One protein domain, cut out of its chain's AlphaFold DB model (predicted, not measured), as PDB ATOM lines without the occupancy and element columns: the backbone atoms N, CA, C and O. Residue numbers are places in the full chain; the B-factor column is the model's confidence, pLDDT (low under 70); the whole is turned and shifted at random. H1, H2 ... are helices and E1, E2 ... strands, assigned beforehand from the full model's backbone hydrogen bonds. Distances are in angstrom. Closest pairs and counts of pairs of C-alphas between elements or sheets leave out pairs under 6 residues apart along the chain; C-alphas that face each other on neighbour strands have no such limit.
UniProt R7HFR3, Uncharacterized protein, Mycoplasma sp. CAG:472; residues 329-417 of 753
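This is residues 329 to 417 of the 753 residues of an uncharacterized protein of Mycoplasma sp. CAG:472 (UniProt R7HFR3). Look for an elongated stack of three small sheets: a three-strand sheet, E1, E2 and E5, runs through the middle, the four-strand sheet E4, E3, E7, E8 packs crosswise on it near one end, and the strand pair E6 and E9 packs near the other. The sheets are only partly face to face, and the one short helix, H1, only grazes the three-strand sheet. You have 89 printed residues, in the order E1 E2 E3 E4 E5 E6 H1 E7 E8 E9, mostly strand; each sheet is antiparallel. The whole is compact, with a radius of gyration of the C-alphas of 13.4 A and spans of 41 by 22 by 20 A.

Start with E1, residues 329 to 332, which forms a hairpin with E2, residues 342 to 349; N 332 and O 345 are 2.8 A apart, within hydrogen-bond range. On the other side of E2 comes E5, residues 371 to 377, antiparallel at 157 degrees, with N 346 and O 373 2.8 A apart. Next read the hairpin of E3, residues 355 to 360, and E4, residues 363 to 369, where N 367 and O 356 are 2.7 A apart. E3 also neighbours E7, residues 393 to 397, with N 359 and O 394 2.8 A apart. E7 forms a hairpin with the edge strand E8, residues 402 to 405; N 405 and O 393 are 2.8 A apart. This sheet and E1 E2 E5 are face to face, the parts that face each other 8.9 A centre to centre, the strands of the one at 45 degrees to those of the other; the closest C-alphas of E2 and E3 are those of Cys 348 and Cys 355, 6.0 A apart. E6, residues 381 to 385, is antiparallel to E9, residues 411 to 416, with N 381 and O 416 2.8 A apart; their sheet and E1 E2 E5 are face to face, the parts that face each other 9.9 A centre to centre. H1, residues 386 to 389, is too short for an O i to N i+4 pair, and its 1 O i to N i+3 pair is within range.

Find C-alpha 329 at (213.849, 253.524, 182.107), where E1 begins. E2, the longest strand by residues, spans 21.4 A from C-alpha 342 at (205.666, 258.016, 164.941); E5 spans 20.0 A and E4 18.4 A. E9 ends at C-alpha 416, (199.437, 259.829, 165.892).

The C-alphas of Lys 339 and Ala 399 are the two farthest apart, 41.7 A. The printed part has no cut and no long link. Its mean pLDDT is 94.3, and no printed residue is under 70.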
ATOM      1  N   CYS A 329     214.579 253.768 183.354       95.06
ATOM      2  CA  CYS A 329     213.849 253.524 182.107       95.06
ATOM      3  C   CYS A 329     213.460 254.845 181.417       95.06
ATOM      4  O   CYS A 329     212.587 255.571 181.894       95.06
ATOM      5  N   SER A 330     214.057 255.133 180.258       94.75
ATOM      6  CA  SER A 330     213.830 256.373 179.502       94.75
ATOM      7  C   SER A 330     212.938 256.167 178.275       94.75
ATOM      8  O   SER A 330     213.016 255.139 177.599       94.75
ATOM      9  N   TYR A 331     212.113 257.170 177.960       95.69
ATOM     10  CA  TYR A 331     211.216 257.194 176.803       95.69
ATOM     11  C   TYR A 331     211.179 258.603 176.190       95.69
ATOM     12  O   TYR A 331     210.768 259.553 176.853       95.69
ATOM     13  N   ILE A 332     211.572 258.734 174.922       95.62
ATOM     14  CA  ILE A 332     211.485 259.975 174.142       95.62
ATOM     15  C   ILE A 332     210.149 259.962 173.401       95.62
ATOM     16  O   ILE A 332     209.972 259.248 172.413       95.62
ATOM     17  N   GLU A 333     209.195 260.713 173.942       95.94
ATOM     18  CA  GLU A 333     207.791 260.713 173.527       95.94
ATOM     19  C   GLU A 333     207.494 261.672 172.366       95.94
ATOM     20  O   GLU A 333     208.259 262.599 172.101       95.94
ATOM     21  N   ASN A 334     206.331 261.504 171.721       96.69
ATOM     22  CA  ASN A 334     205.779 262.507 170.812       96.69
ATOM     23  C   ASN A 334     204.470 263.090 171.363       96.69
ATOM     24  O   ASN A 334     203.536 262.366 171.701       96.69
ATOM     25  N   THR A 335     204.402 264.418 171.407       96.31
ATOM     26  CA  THR A 335     203.251 265.199 171.893       96.31
ATOM     27  C   THR A 335     202.684 266.140 170.826       96.31
ATOM     28  O   THR A 335     201.839 266.984 171.122       96.31
ATOM     29  N   LYS A 336     203.138 266.012 169.571       96.00
ATOM     30  CA  LYS A 336     202.650 266.790 168.425       96.00
ATOM     31  C   LYS A 336     201.844 265.887 167.499       96.00
ATOM     32  O   LYS A 336     202.392 264.927 166.962       96.00
ATOM     33  N   TRP A 337     200.566 266.215 167.304       96.81
ATOM     34  CA  TRP A 337     199.685 265.469 166.407       96.81
ATOM     35  C   TRP A 337     200.241 265.410 164.984       96.81
ATOM     36  O   TRP A 337     200.672 266.418 164.423       96.81
ATOM     37  N   THR A 338     200.236 264.214 164.401       96.69
ATOM     38  CA  THR A 338     200.700 263.968 163.034       96.69
ATOM     39  C   THR A 338     199.966 262.789 162.404       96.69
ATOM     40  O   THR A 338     199.561 261.864 163.104       96.69
ATOM     41  N   LYS A 339     199.845 262.798 161.072       94.81
ATOM     42  CA  LYS A 339     199.399 261.643 160.273       94.81
ATOM     43  C   LYS A 339     200.540 260.747 159.788       94.81
ATOM     44  O   LYS A 339     200.298 259.697 159.190       94.81
ATOM     45  N   SER A 340     201.792 261.143 160.002       96.06
ATOM     46  CA  SER A 340     202.972 260.338 159.663       96.06
ATOM     47  C   SER A 340     203.313 259.376 160.796       96.06
ATOM     48  O   SER A 340     203.098 259.695 161.958       96.06
ATOM     49  N   ASN A 341     203.854 258.199 160.474       97.19
ATOM     50  CA  ASN A 341     204.192 257.184 161.478       97.19
ATOM     51  C   ASN A 341     205.161 257.751 162.533       97.19
ATOM     52  O   ASN A 341     206.123 258.436 162.185       97.19
ATOM     53  N   VAL A 342     204.923 257.442 163.809       97.31
ATOM     54  CA  VAL A 342     205.666 258.016 164.941       97.31
ATOM     55  C   VAL A 342     206.646 256.987 165.491       97.31
ATOM     56  O   VAL A 342     206.236 255.920 165.941       97.31
ATOM     57  N   ALA A 343     207.938 257.311 165.494       96.69
ATOM     58  CA  ALA A 343     208.960 256.516 166.166       96.69
ATOM     59  C   ALA A 343     209.185 257.044 167.590       96.69
ATOM     60  O   ALA A 343     209.618 258.179 167.766       96.69
ATOM     61  N   ILE A 344     208.912 256.210 168.594       97.12
ATOM     62  CA  ILE A 344     209.221 256.485 170.001       97.12
ATOM     63  C   ILE A 344     210.531 255.788 170.345       97.12
ATOM     64  O   ILE A 344     210.658 254.576 170.143       97.12
ATOM     65  N   SER A 345     211.498 256.535 170.877       95.81
ATOM     66  CA  SER A 345     212.730 255.944 171.402       95.81
ATOM     67  C   SER A 345     212.518 255.515 172.850       95.81
ATOM     68  O   SER A 345     212.013 256.288 173.656       95.81
ATOM     69  N   PHE A 346     212.929 254.305 173.200       95.88
ATOM     70  CA  PHE A 346     212.946 253.781 174.563       95.88
ATOM     71  C   PHE A 346     214.355 253.301 174.900       95.88
ATOM     72  O   PHE A 346     215.103 252.878 174.012       95.88
ATOM     73  N   GLY A 347     214.748 253.420 176.161       94.81
ATOM     74  CA  GLY A 347     216.160 253.392 176.489       94.81
ATOM     75  C   GLY A 347     216.495 253.392 177.967       94.81
ATOM     76  O   GLY A 347     215.653 253.158 178.831       94.81
ATOM     77  N   CYS A 348     217.765 253.676 178.209       93.62
ATOM     78  CA  CYS A 348     218.380 253.845 179.512       93.62
ATOM     79  C   CYS A 348     218.841 255.299 179.653       93.62
ATOM     80  O   CYS A 348     219.388 255.866 178.701       93.62
ATOM     81  N   VAL A 349     218.643 255.870 180.837       92.88
ATOM     82  CA  VAL A 349     219.366 257.049 181.321       92.88
ATOM     83  C   VAL A 349     219.979 256.678 182.659       92.88
ATOM     84  O   VAL A 349     219.284 256.166 183.531       92.88
ATOM     85  N   ASP A 350     221.263 256.965 182.802       94.38
ATOM     86  CA  ASP A 350     221.961 256.924 184.072       94.38
ATOM     87  C   ASP A 350     222.887 258.143 184.184       94.38
ATOM     88  O   ASP A 350     223.389 258.624 183.162       94.38
ATOM     89  N   ASN A 351     223.043 258.658 185.404       90.56
ATOM     90  CA  ASN A 351     223.762 259.900 185.691       90.56
ATOM     91  C   ASN A 351     225.099 259.682 186.426       90.56
ATOM     92  O   ASN A 351     225.820 260.665 186.600       90.56
ATOM     93  N   GLU A 352     225.421 258.458 186.857       91.75
ATOM     94  CA  GLU A 352     226.659 258.138 187.580       91.75
ATOM     95  C   GLU A 352     227.633 257.367 186.677       91.75
ATOM     96  O   GLU A 352     228.487 257.992 186.038       91.75
ATOM     97  N   SER A 353     227.510 256.041 186.559       93.62
ATOM     98  CA  SER A 353     228.387 255.248 185.684       93.62
ATOM     99  C   SER A 353     228.008 255.312 184.198       93.62
ATOM    100  O   SER A 353     228.842 255.045 183.323       93.62
ATOM    101  N   GLY A 354     226.771 255.696 183.884       93.44
ATOM    102  CA  GLY A 354     226.216 255.778 182.536       93.44
ATOM    103  C   GLY A 354     225.782 254.422 181.968       93.44
ATOM    104  O   GLY A 354     226.213 253.350 182.390       93.44
ATOM    105  N   CYS A 355     224.928 254.446 180.944       95.12
ATOM    106  CA  CYS A 355     224.334 253.229 180.386       95.12
ATOM    107  C   CYS A 355     225.327 252.375 179.579       95.12
ATOM    108  O   CYS A 355     225.969 252.869 178.645       95.12
ATOM    109  N   SER A 356     225.360 251.070 179.865       95.44
ATOM    110  CA  SER A 356     226.251 250.090 179.232       95.44
ATOM    111  C   SER A 356     225.536 249.146 178.272       95.44
ATOM    112  O   SER A 356     226.039 248.889 177.179       95.44
ATOM    113  N   LYS A 357     224.357 248.614 178.633       95.44
ATOM    114  CA  LYS A 357     223.629 247.657 177.784       95.44
ATOM    115  C   LYS A 357     222.121 247.881 177.782       95.44
ATOM    116  O   LYS A 357     221.519 248.292 178.767       95.44
ATOM    117  N   LEU A 358     221.494 247.520 176.664       96.19
ATOM    118  CA  LEU A 358     220.042 247.404 176.522       96.19
ATOM    119  C   LEU A 358     219.709 246.087 175.827       96.19
ATOM    120  O   LEU A 358     220.142 245.850 174.697       96.19
ATOM    121  N   THR A 359     218.912 245.239 176.476       95.94
ATOM    122  CA  THR A 359     218.445 243.966 175.914       95.94
ATOM    123  C   THR A 359     216.953 244.017 175.617       95.94
ATOM    124  O   THR A 359     216.118 244.115 176.513       95.94
ATOM    125  N   TYR A 360     216.611 243.899 174.336       95.69
ATOM    126  CA  TYR A 360     215.236 243.932 173.844       95.69
ATOM    127  C   TYR A 360     214.985 242.780 172.870       95.69
ATOM    128  O   TYR A 360     215.804 242.522 171.989       95.69
ATOM    129  N   LYS A 361     213.862 242.060 173.021       92.69
ATOM    130  CA  LYS A 361     213.504 240.892 172.180       92.69
ATOM    131  C   LYS A 361     214.666 239.889 172.014       92.69
ATOM    132  O   LYS A 361     214.961 239.439 170.909       92.69
ATOM    133  N   LYS A 362     215.335 239.555 173.128       90.06
ATOM    134  CA  LYS A 362     216.531 238.683 173.208       90.06
ATOM    135  C   LYS A 362     217.768 239.176 172.426       90.06
ATOM    136  O   LYS A 362     218.692 238.399 172.217       90.06
ATOM    137  N   LYS A 363     217.812 240.444 172.002       92.25
ATOM    138  CA  LYS A 363     218.989 241.072 171.386       92.25
ATOM    139  C   LYS A 363     219.560 242.136 172.315       92.25
ATOM    140  O   LYS A 363     218.884 243.118 172.616       92.25
ATOM    141  N   THR A 364     220.806 241.948 172.734       93.06
ATOM    142  CA  THR A 364     221.562 242.924 173.525       93.06
ATOM    143  C   THR A 364     222.268 243.911 172.603       93.06
ATOM    144  O   THR A 364     222.786 243.547 171.549       93.06
ATOM    145  N   THR A 365     222.248 245.186 172.971       91.62
ATOM    146  CA  THR A 365     223.026 246.262 172.355       91.62
ATOM    147  C   THR A 365     223.908 246.854 173.436       91.62
ATOM    148  O   THR A 365     223.381 247.311 174.447       91.62
ATOM    149  N   ASN A 366     225.220 246.823 173.218       92.50
ATOM    150  CA  ASN A 366     226.183 247.507 174.074       92.50
ATOM    151  C   ASN A 366     226.250 248.987 173.672       92.50
ATOM    152  O   ASN A 366     226.056 249.331 172.504       92.50
ATOM    153  N   CYS A 367     226.526 249.837 174.646       86.69
ATOM    154  CA  CYS A 367     226.476 251.287 174.577       86.69
ATOM    155  C   CYS A 367     227.665 251.873 175.347       86.69
ATOM    156  O   CYS A 367     228.349 251.165 176.080       86.69
ATOM    157  N   ASN A 368     227.883 253.178 175.205       80.88
ATOM    158  CA  ASN A 368     228.832 253.916 176.029       80.88
ATOM    159  C   ASN A 368     228.161 255.220 176.487       80.88
ATOM    160  O   ASN A 368     228.156 256.210 175.757       80.88
ATOM    161  N   GLY A 369     227.482 255.178 177.635       76.81
ATOM    162  CA  GLY A 369     226.784 256.310 178.255       76.81
ATOM    163  C   GLY A 369     225.284 256.391 177.947       76.81
ATOM    164  O   GLY A 369     224.495 256.593 178.862       76.81
ATOM    165  N   THR A 370     224.850 256.188 176.694       81.19
ATOM    166  CA  THR A 370     223.414 256.231 176.324       81.19
ATOM    167  C   THR A 370     222.977 255.024 175.492       81.19
ATOM    168  O   THR A 370     223.611 254.677 174.498       81.19
ATOM    169  N   CYS A 371     221.853 254.402 175.866       88.62
ATOM    170  CA  CYS A 371     221.231 253.318 175.099       88.62
ATOM    171  C   CYS A 371     219.815 253.697 174.670       88.62
ATOM    172  O   CYS A 371     218.962 253.893 175.532       88.62
ATOM    173  N   TYR A 372     219.525 253.672 173.366       93.56
ATOM    174  CA  TYR A 372     218.157 253.793 172.850       93.56
ATOM    175  C   TYR A 372     217.865 252.802 171.716       93.56
ATOM    176  O   TYR A 372     218.733 252.444 170.914       93.56
ATOM    177  N   LYS A 373     216.603 252.381 171.637       95.00
ATOM    178  CA  LYS A 373     215.981 251.679 170.507       95.00
ATOM    179  C   LYS A 373     214.678 252.373 170.145       95.00
ATOM    180  O   LYS A 373     214.058 252.995 170.996       95.00
ATOM    181  N   THR A 374     214.250 252.250 168.897       95.62
ATOM    182  CA  THR A 374     213.001 252.839 168.408       95.62
ATOM    183  C   THR A 374     211.914 251.784 168.234       95.62
ATOM    184  O   THR A 374     212.173 250.661 167.798       95.62
ATOM    185  N   TYR A 375     210.678 252.158 168.559       96.19
ATOM    186  CA  TYR A 375     209.468 251.438 168.174       96.19
ATOM    187  C   TYR A 375     208.577 252.381 167.364       96.19
ATOM    188  O   TYR A 375     208.288 253.493 167.806       96.19
ATOM    189  N   THR A 376     208.145 251.940 166.182       97.69
ATOM    190  CA  THR A 376     207.351 252.760 165.260       97.69
ATOM    191  C   THR A 376     205.874 252.406 165.352       97.69
ATOM    192  O   THR A 376     205.477 251.284 165.050       97.69
ATOM    193  N   TYR A 377     205.060 253.390 165.719       97.12
ATOM    194  CA  TYR A 377     203.607 253.329 165.690       97.12
ATOM    195  C   TYR A 377     203.091 253.691 164.293       97.12
ATOM    196  O   TYR A 377     203.511 254.686 163.696       97.12
ATOM    197  N   THR A 378     202.182 252.867 163.770       96.38
ATOM    198  CA  THR A 378     201.609 252.992 162.417       96.38
ATOM    199  C   THR A 378     200.096 253.218 162.412       96.38
ATOM    200  O   THR A 378     199.565 253.678 161.403       96.38
ATOM    201  N   SER A 379     199.420 252.927 163.525       94.25
ATOM    202  CA  SER A 379     197.979 253.124 163.737       94.25
ATOM    203  C   SER A 379     197.712 254.345 164.620       94.25
ATOM    204  O   SER A 379     198.637 254.901 165.208       94.25
ATOM    205  N   THR A 380     196.450 254.746 164.737       95.69
ATOM    206  CA  THR A 380     196.016 255.875 165.566       95.69
ATOM    207  C   THR A 380     196.246 255.633 167.065       95.69
ATOM    208  O   THR A 380     195.835 254.603 167.599       95.69
ATOM    209  N   TYR A 381     196.897 256.586 167.745       95.50
ATOM    210  CA  TYR A 381     197.174 256.580 169.188       95.50
ATOM    211  C   TYR A 381     197.314 258.003 169.743       95.50
ATOM    212  O   TYR A 381     198.182 258.762 169.308       95.50
ATOM    213  N   LYS A 382     196.581 258.325 170.817       95.25
ATOM    214  CA  LYS A 382     196.927 259.457 171.697       95.25
ATOM    215  C   LYS A 382     198.084 259.071 172.627       95.25
ATOM    216  O   LYS A 382     199.184 259.615 172.515       95.25
ATOM    217  N   SER A 383     197.848 258.074 173.479       95.94
ATOM    218  CA  SER A 383     198.856 257.354 174.262       95.94
ATOM    219  C   SER A 383     198.857 255.869 173.892       95.94
ATOM    220  O   SER A 383     197.902 255.359 173.300       95.94
ATOM    221  N   ALA A 384     199.942 255.168 174.222       96.31
ATOM    222  CA  ALA A 384     200.077 253.733 174.009       96.31
ATOM    223  C   ALA A 384     200.671 253.035 175.236       96.31
ATOM    224  O   ALA A 384     201.686 253.464 175.786       96.31
ATOM    225  N   ASN A 385     200.061 251.919 175.640       96.44
ATOM    226  CA  ASN A 385     200.530 251.106 176.759       96.44
ATOM    227  C   ASN A 385     201.845 250.386 176.416       96.44
ATOM    228  O   ASN A 385     201.868 249.529 175.530       96.44
ATOM    229  N   ILE A 386     202.912 250.686 177.164       96.19
ATOM    230  CA  ILE A 386     204.281 250.227 176.883       96.19
ATOM    231  C   ILE A 386     204.346 248.699 176.839       96.19
ATOM    232  O   ILE A 386     204.860 248.141 175.872       96.19
ATOM    233  N   SER A 387     203.782 248.013 177.836       93.25
ATOM    234  CA  SER A 387     203.840 246.549 177.946       93.25
ATOM    235  C   SER A 387     203.112 245.821 176.811       93.25
ATOM    236  O   SER A 387     203.480 244.692 176.491       93.25
ATOM    237  N   LYS A 388     202.104 246.449 176.187       94.38
ATOM    238  CA  LYS A 388     201.375 245.891 175.034       94.38
ATOM    239  C   LYS A 388     202.048 246.164 173.685       94.38
ATOM    240  O   LYS A 388     201.805 245.406 172.751       94.38
ATOM    241  N   THR A 389     202.840 247.232 173.552       94.81
ATOM    242  CA  THR A 389     203.358 247.699 172.251       94.81
ATOM    243  C   THR A 389     204.866 247.507 172.124       94.81
ATOM    244  O   THR A 389     205.325 246.672 171.341       94.81
ATOM    245  N   ILE A 390     205.643 248.226 172.935       95.62
ATOM    246  CA  ILE A 390     207.096 248.058 173.042       95.62
ATOM    247  C   ILE A 390     207.383 246.682 173.656       95.62
ATOM    248  O   ILE A 390     208.157 245.911 173.088       95.62
ATOM    249  N   GLY A 391     206.707 246.338 174.752       94.44
ATOM    250  CA  GLY A 391     206.967 245.162 175.579       94.44
ATOM    251  C   GLY A 391     208.026 245.428 176.652       94.44
ATOM    252  O   GLY A 391     208.425 246.569 176.885       94.44
ATOM    253  N   SER A 392     208.485 244.362 177.310       94.75
ATOM    254  CA  SER A 392     209.552 244.454 178.311       94.75
ATOM    255  C   SER A 392     210.949 244.428 177.677       94.75
ATOM    256  O   SER A 392     211.181 243.778 176.651       94.75
ATOM    257  N   PHE A 393     211.878 245.146 178.302       95.56
ATOM    258  CA  PHE A 393     213.303 245.192 177.977       95.56
ATOM    259  C   PHE A 393     214.111 245.336 179.269       95.56
ATOM    260  O   PHE A 393     213.584 245.820 180.266       95.56
ATOM    261  N   THR A 394     215.380 244.937 179.262       96.81
ATOM    262  CA  THR A 394     216.291 245.204 180.385       96.81
ATOM    263  C   THR A 394     217.347 246.224 179.992       96.81
ATOM    264  O   THR A 394     217.756 246.297 178.828       96.81
ATOM    265  N   ILE A 395     217.769 247.020 180.965       96.12
ATOM    266  CA  ILE A 395     218.846 248.001 180.854       96.12
ATOM    267  C   ILE A 395     219.893 247.722 181.931       96.12
ATOM    268  O   ILE A 395     219.556 247.220 183.002       96.12
ATOM    269  N   GLU A 396     221.149 248.014 181.617       95.38
ATOM    270  CA  GLU A 396     222.307 247.814 182.487       95.38
ATOM    271  C   GLU A 396     223.233 249.031 182.374       95.38
ATOM    272  O   GLU A 396     223.482 249.508 181.260       95.38
ATOM    273  N   ASP A 397     223.727 249.536 183.500       96.12
ATOM    274  CA  ASP A 397     224.738 250.598 183.564       96.12
ATOM    275  C   ASP A 397     226.171 250.034 183.478       96.12
ATOM    276  O   ASP A 397     226.372 248.841 183.231       96.12
ATOM    277  N   ASN A 398     227.190 250.882 183.623       94.44
ATOM    278  CA  ASN A 398     228.584 250.442 183.563       94.44
ATOM    279  C   ASN A 398     229.080 249.791 184.870       94.44
ATOM    280  O   ASN A 398     230.090 249.088 184.825       94.44
ATOM    281  N   ALA A 399     228.386 249.967 186.000       94.19
ATOM    282  CA  ALA A 399     228.673 249.301 187.276       94.19
ATOM    283  C   ALA A 399     228.003 247.919 187.439       94.19
ATOM    284  O   ALA A 399     228.316 247.171 188.374       94.19
ATOM    285  N   GLY A 400     227.107 247.549 186.521       93.06
ATOM    286  CA  GLY A 400     226.359 246.294 186.514       93.06
ATOM    287  C   GLY A 400     225.048 246.338 187.310       93.06
ATOM    288  O   GLY A 400     224.561 245.288 187.752       93.06
ATOM    289  N   ASN A 401     224.461 247.510 187.566       94.88
ATOM    290  CA  ASN A 401     223.072 247.598 188.024       94.88
ATOM    291  C   ASN A 401     222.126 247.351 186.850       94.88
ATOM    292  O   ASN A 401     222.321 247.857 185.750       94.88
ATOM    293  N   ILE A 402     221.111 246.513 187.082       95.25
ATOM    294  CA  ILE A 402     220.195 246.022 186.049       95.25
ATOM    295  C   ILE A 402     218.770 246.389 186.444       95.25
ATOM    296  O   ILE A 402     218.325 246.050 187.540       95.25
ATOM    297  N   VAL A 403     218.032 246.999 185.517       96.19
ATOM    298  CA  VAL A 403     216.603 247.301 185.669       96.19
ATOM    299  C   VAL A 403     215.807 246.637 184.550       96.19
ATOM    300  O   VAL A 403     216.235 246.575 183.396       96.19
ATOM    301  N   THR A 404     214.631 246.111 184.897       96.44
ATOM    302  CA  THR A 404     213.659 245.587 183.928       96.44
ATOM    303  C   THR A 404     212.575 246.629 183.702       96.44
ATOM    304  O   THR A 404     211.843 246.984 184.619       96.44
ATOM    305  N   CYS A 405     212.469 247.101 182.466       95.50
ATOM    306  CA  CYS A 405     211.504 248.097 182.038       95.50
ATOM    307  C   CYS A 405     210.270 247.439 181.384       95.50
ATOM    308  O   CYS A 405     210.395 246.367 180.771       95.50
ATOM    309  N   PRO A 406     209.089 248.086 181.431       94.00
ATOM    310  CA  PRO A 406     208.785 249.283 182.225       94.00
ATOM    311  C   PRO A 406     208.730 248.991 183.736       94.00
ATOM    312  O   PRO A 406     208.098 248.017 184.139       94.00
ATOM    313  N   SER A 407     209.343 249.854 184.553       88.50
ATOM    314  CA  SER A 407     209.213 249.829 186.017       88.50
ATOM    315  C   SER A 407     207.924 250.537 186.461       88.50
ATOM    316  O   SER A 407     206.979 249.900 186.921       88.50
ATOM    317  N   ASP A 408     207.856 251.852 186.236       86.44
ATOM    318  CA  ASP A 408     206.842 252.738 186.827       86.44
ATOM    319  C   ASP A 408     205.914 253.349 185.769       86.44
ATOM    320  O   ASP A 408     204.691 253.412 185.935       86.44
ATOM    321  N   LYS A 409     206.487 253.785 184.638       91.69
ATOM    322  CA  LYS A 409     205.740 254.401 183.535       91.69
ATOM    323  C   LYS A 409     205.000 253.326 182.735       91.69
ATOM    324  O   LYS A 409     205.614 252.411 182.196       91.69
ATOM    325  N   LYS A 410     203.670 253.445 182.646       94.06
ATOM    326  CA  LYS A 410     202.788 252.449 181.998       94.06
ATOM    327  C   LYS A 410     202.465 252.755 180.536       94.06
ATOM    328  O   LYS A 410     202.221 251.832 179.760       94.06
ATOM    329  N   GLU A 411     202.464 254.030 180.155       96.25
ATOM    330  CA  GLU A 411     202.120 254.487 178.806       96.25
ATOM    331  C   GLU A 411     203.112 255.530 178.293       96.25
ATOM    332  O   GLU A 411     203.741 256.234 179.086       96.25
ATOM    333  N   VAL A 412     203.219 255.635 176.966       96.81
ATOM    334  CA  VAL A 412     203.914 256.724 176.269       96.81
ATOM    335  C   VAL A 412     202.943 257.583 175.465       96.81
ATOM    336  O   VAL A 412     201.996 257.064 174.874       96.81
ATOM    337  N   ASN A 413     203.200 258.886 175.400       97.62
ATOM    338  CA  ASN A 413     202.540 259.802 174.472       97.62
ATOM    339  C   ASN A 413     203.037 259.550 173.036       97.62
ATOM    340  O   ASN A 413     204.246 259.482 172.793       97.62
ATOM    341  N   VAL A 414     202.096 259.393 172.097       97.50
ATOM    342  CA  VAL A 414     202.375 259.072 170.684       97.50
ATOM    343  C   VAL A 414     201.809 260.127 169.736       97.50
ATOM    344  O   VAL A 414     202.499 260.501 168.792       97.50
ATOM    345  N   TYR A 415     200.592 260.627 169.985       97.19
ATOM    346  CA  TYR A 415     199.950 261.705 169.216       97.19
ATOM    347  C   TYR A 415     200.004 261.453 167.689       97.19
ATOM    348  O   TYR A 415     200.454 262.283 166.899       97.19
ATOM    349  N   LEU A 416     199.556 260.265 167.281       97.50
ATOM    350  CA  LEU A 416     199.437 259.829 165.892       97.50
ATOM    351  C   LEU A 416     197.963 259.676 165.540       97.50
ATOM    352  O   LEU A 416     197.256 258.948 166.232       97.50
ATOM    353  N   ASP A 417     197.519 260.313 164.462       97.44
ATOM    354  CA  ASP A 417     196.140 260.225 163.990       97.44
ATOM    355  C   ASP A 417     196.055 259.813 162.516       97.44
ATOM    356  O   ASP A 417     196.589 260.475 161.622       97.44
TER     357      ASP A 417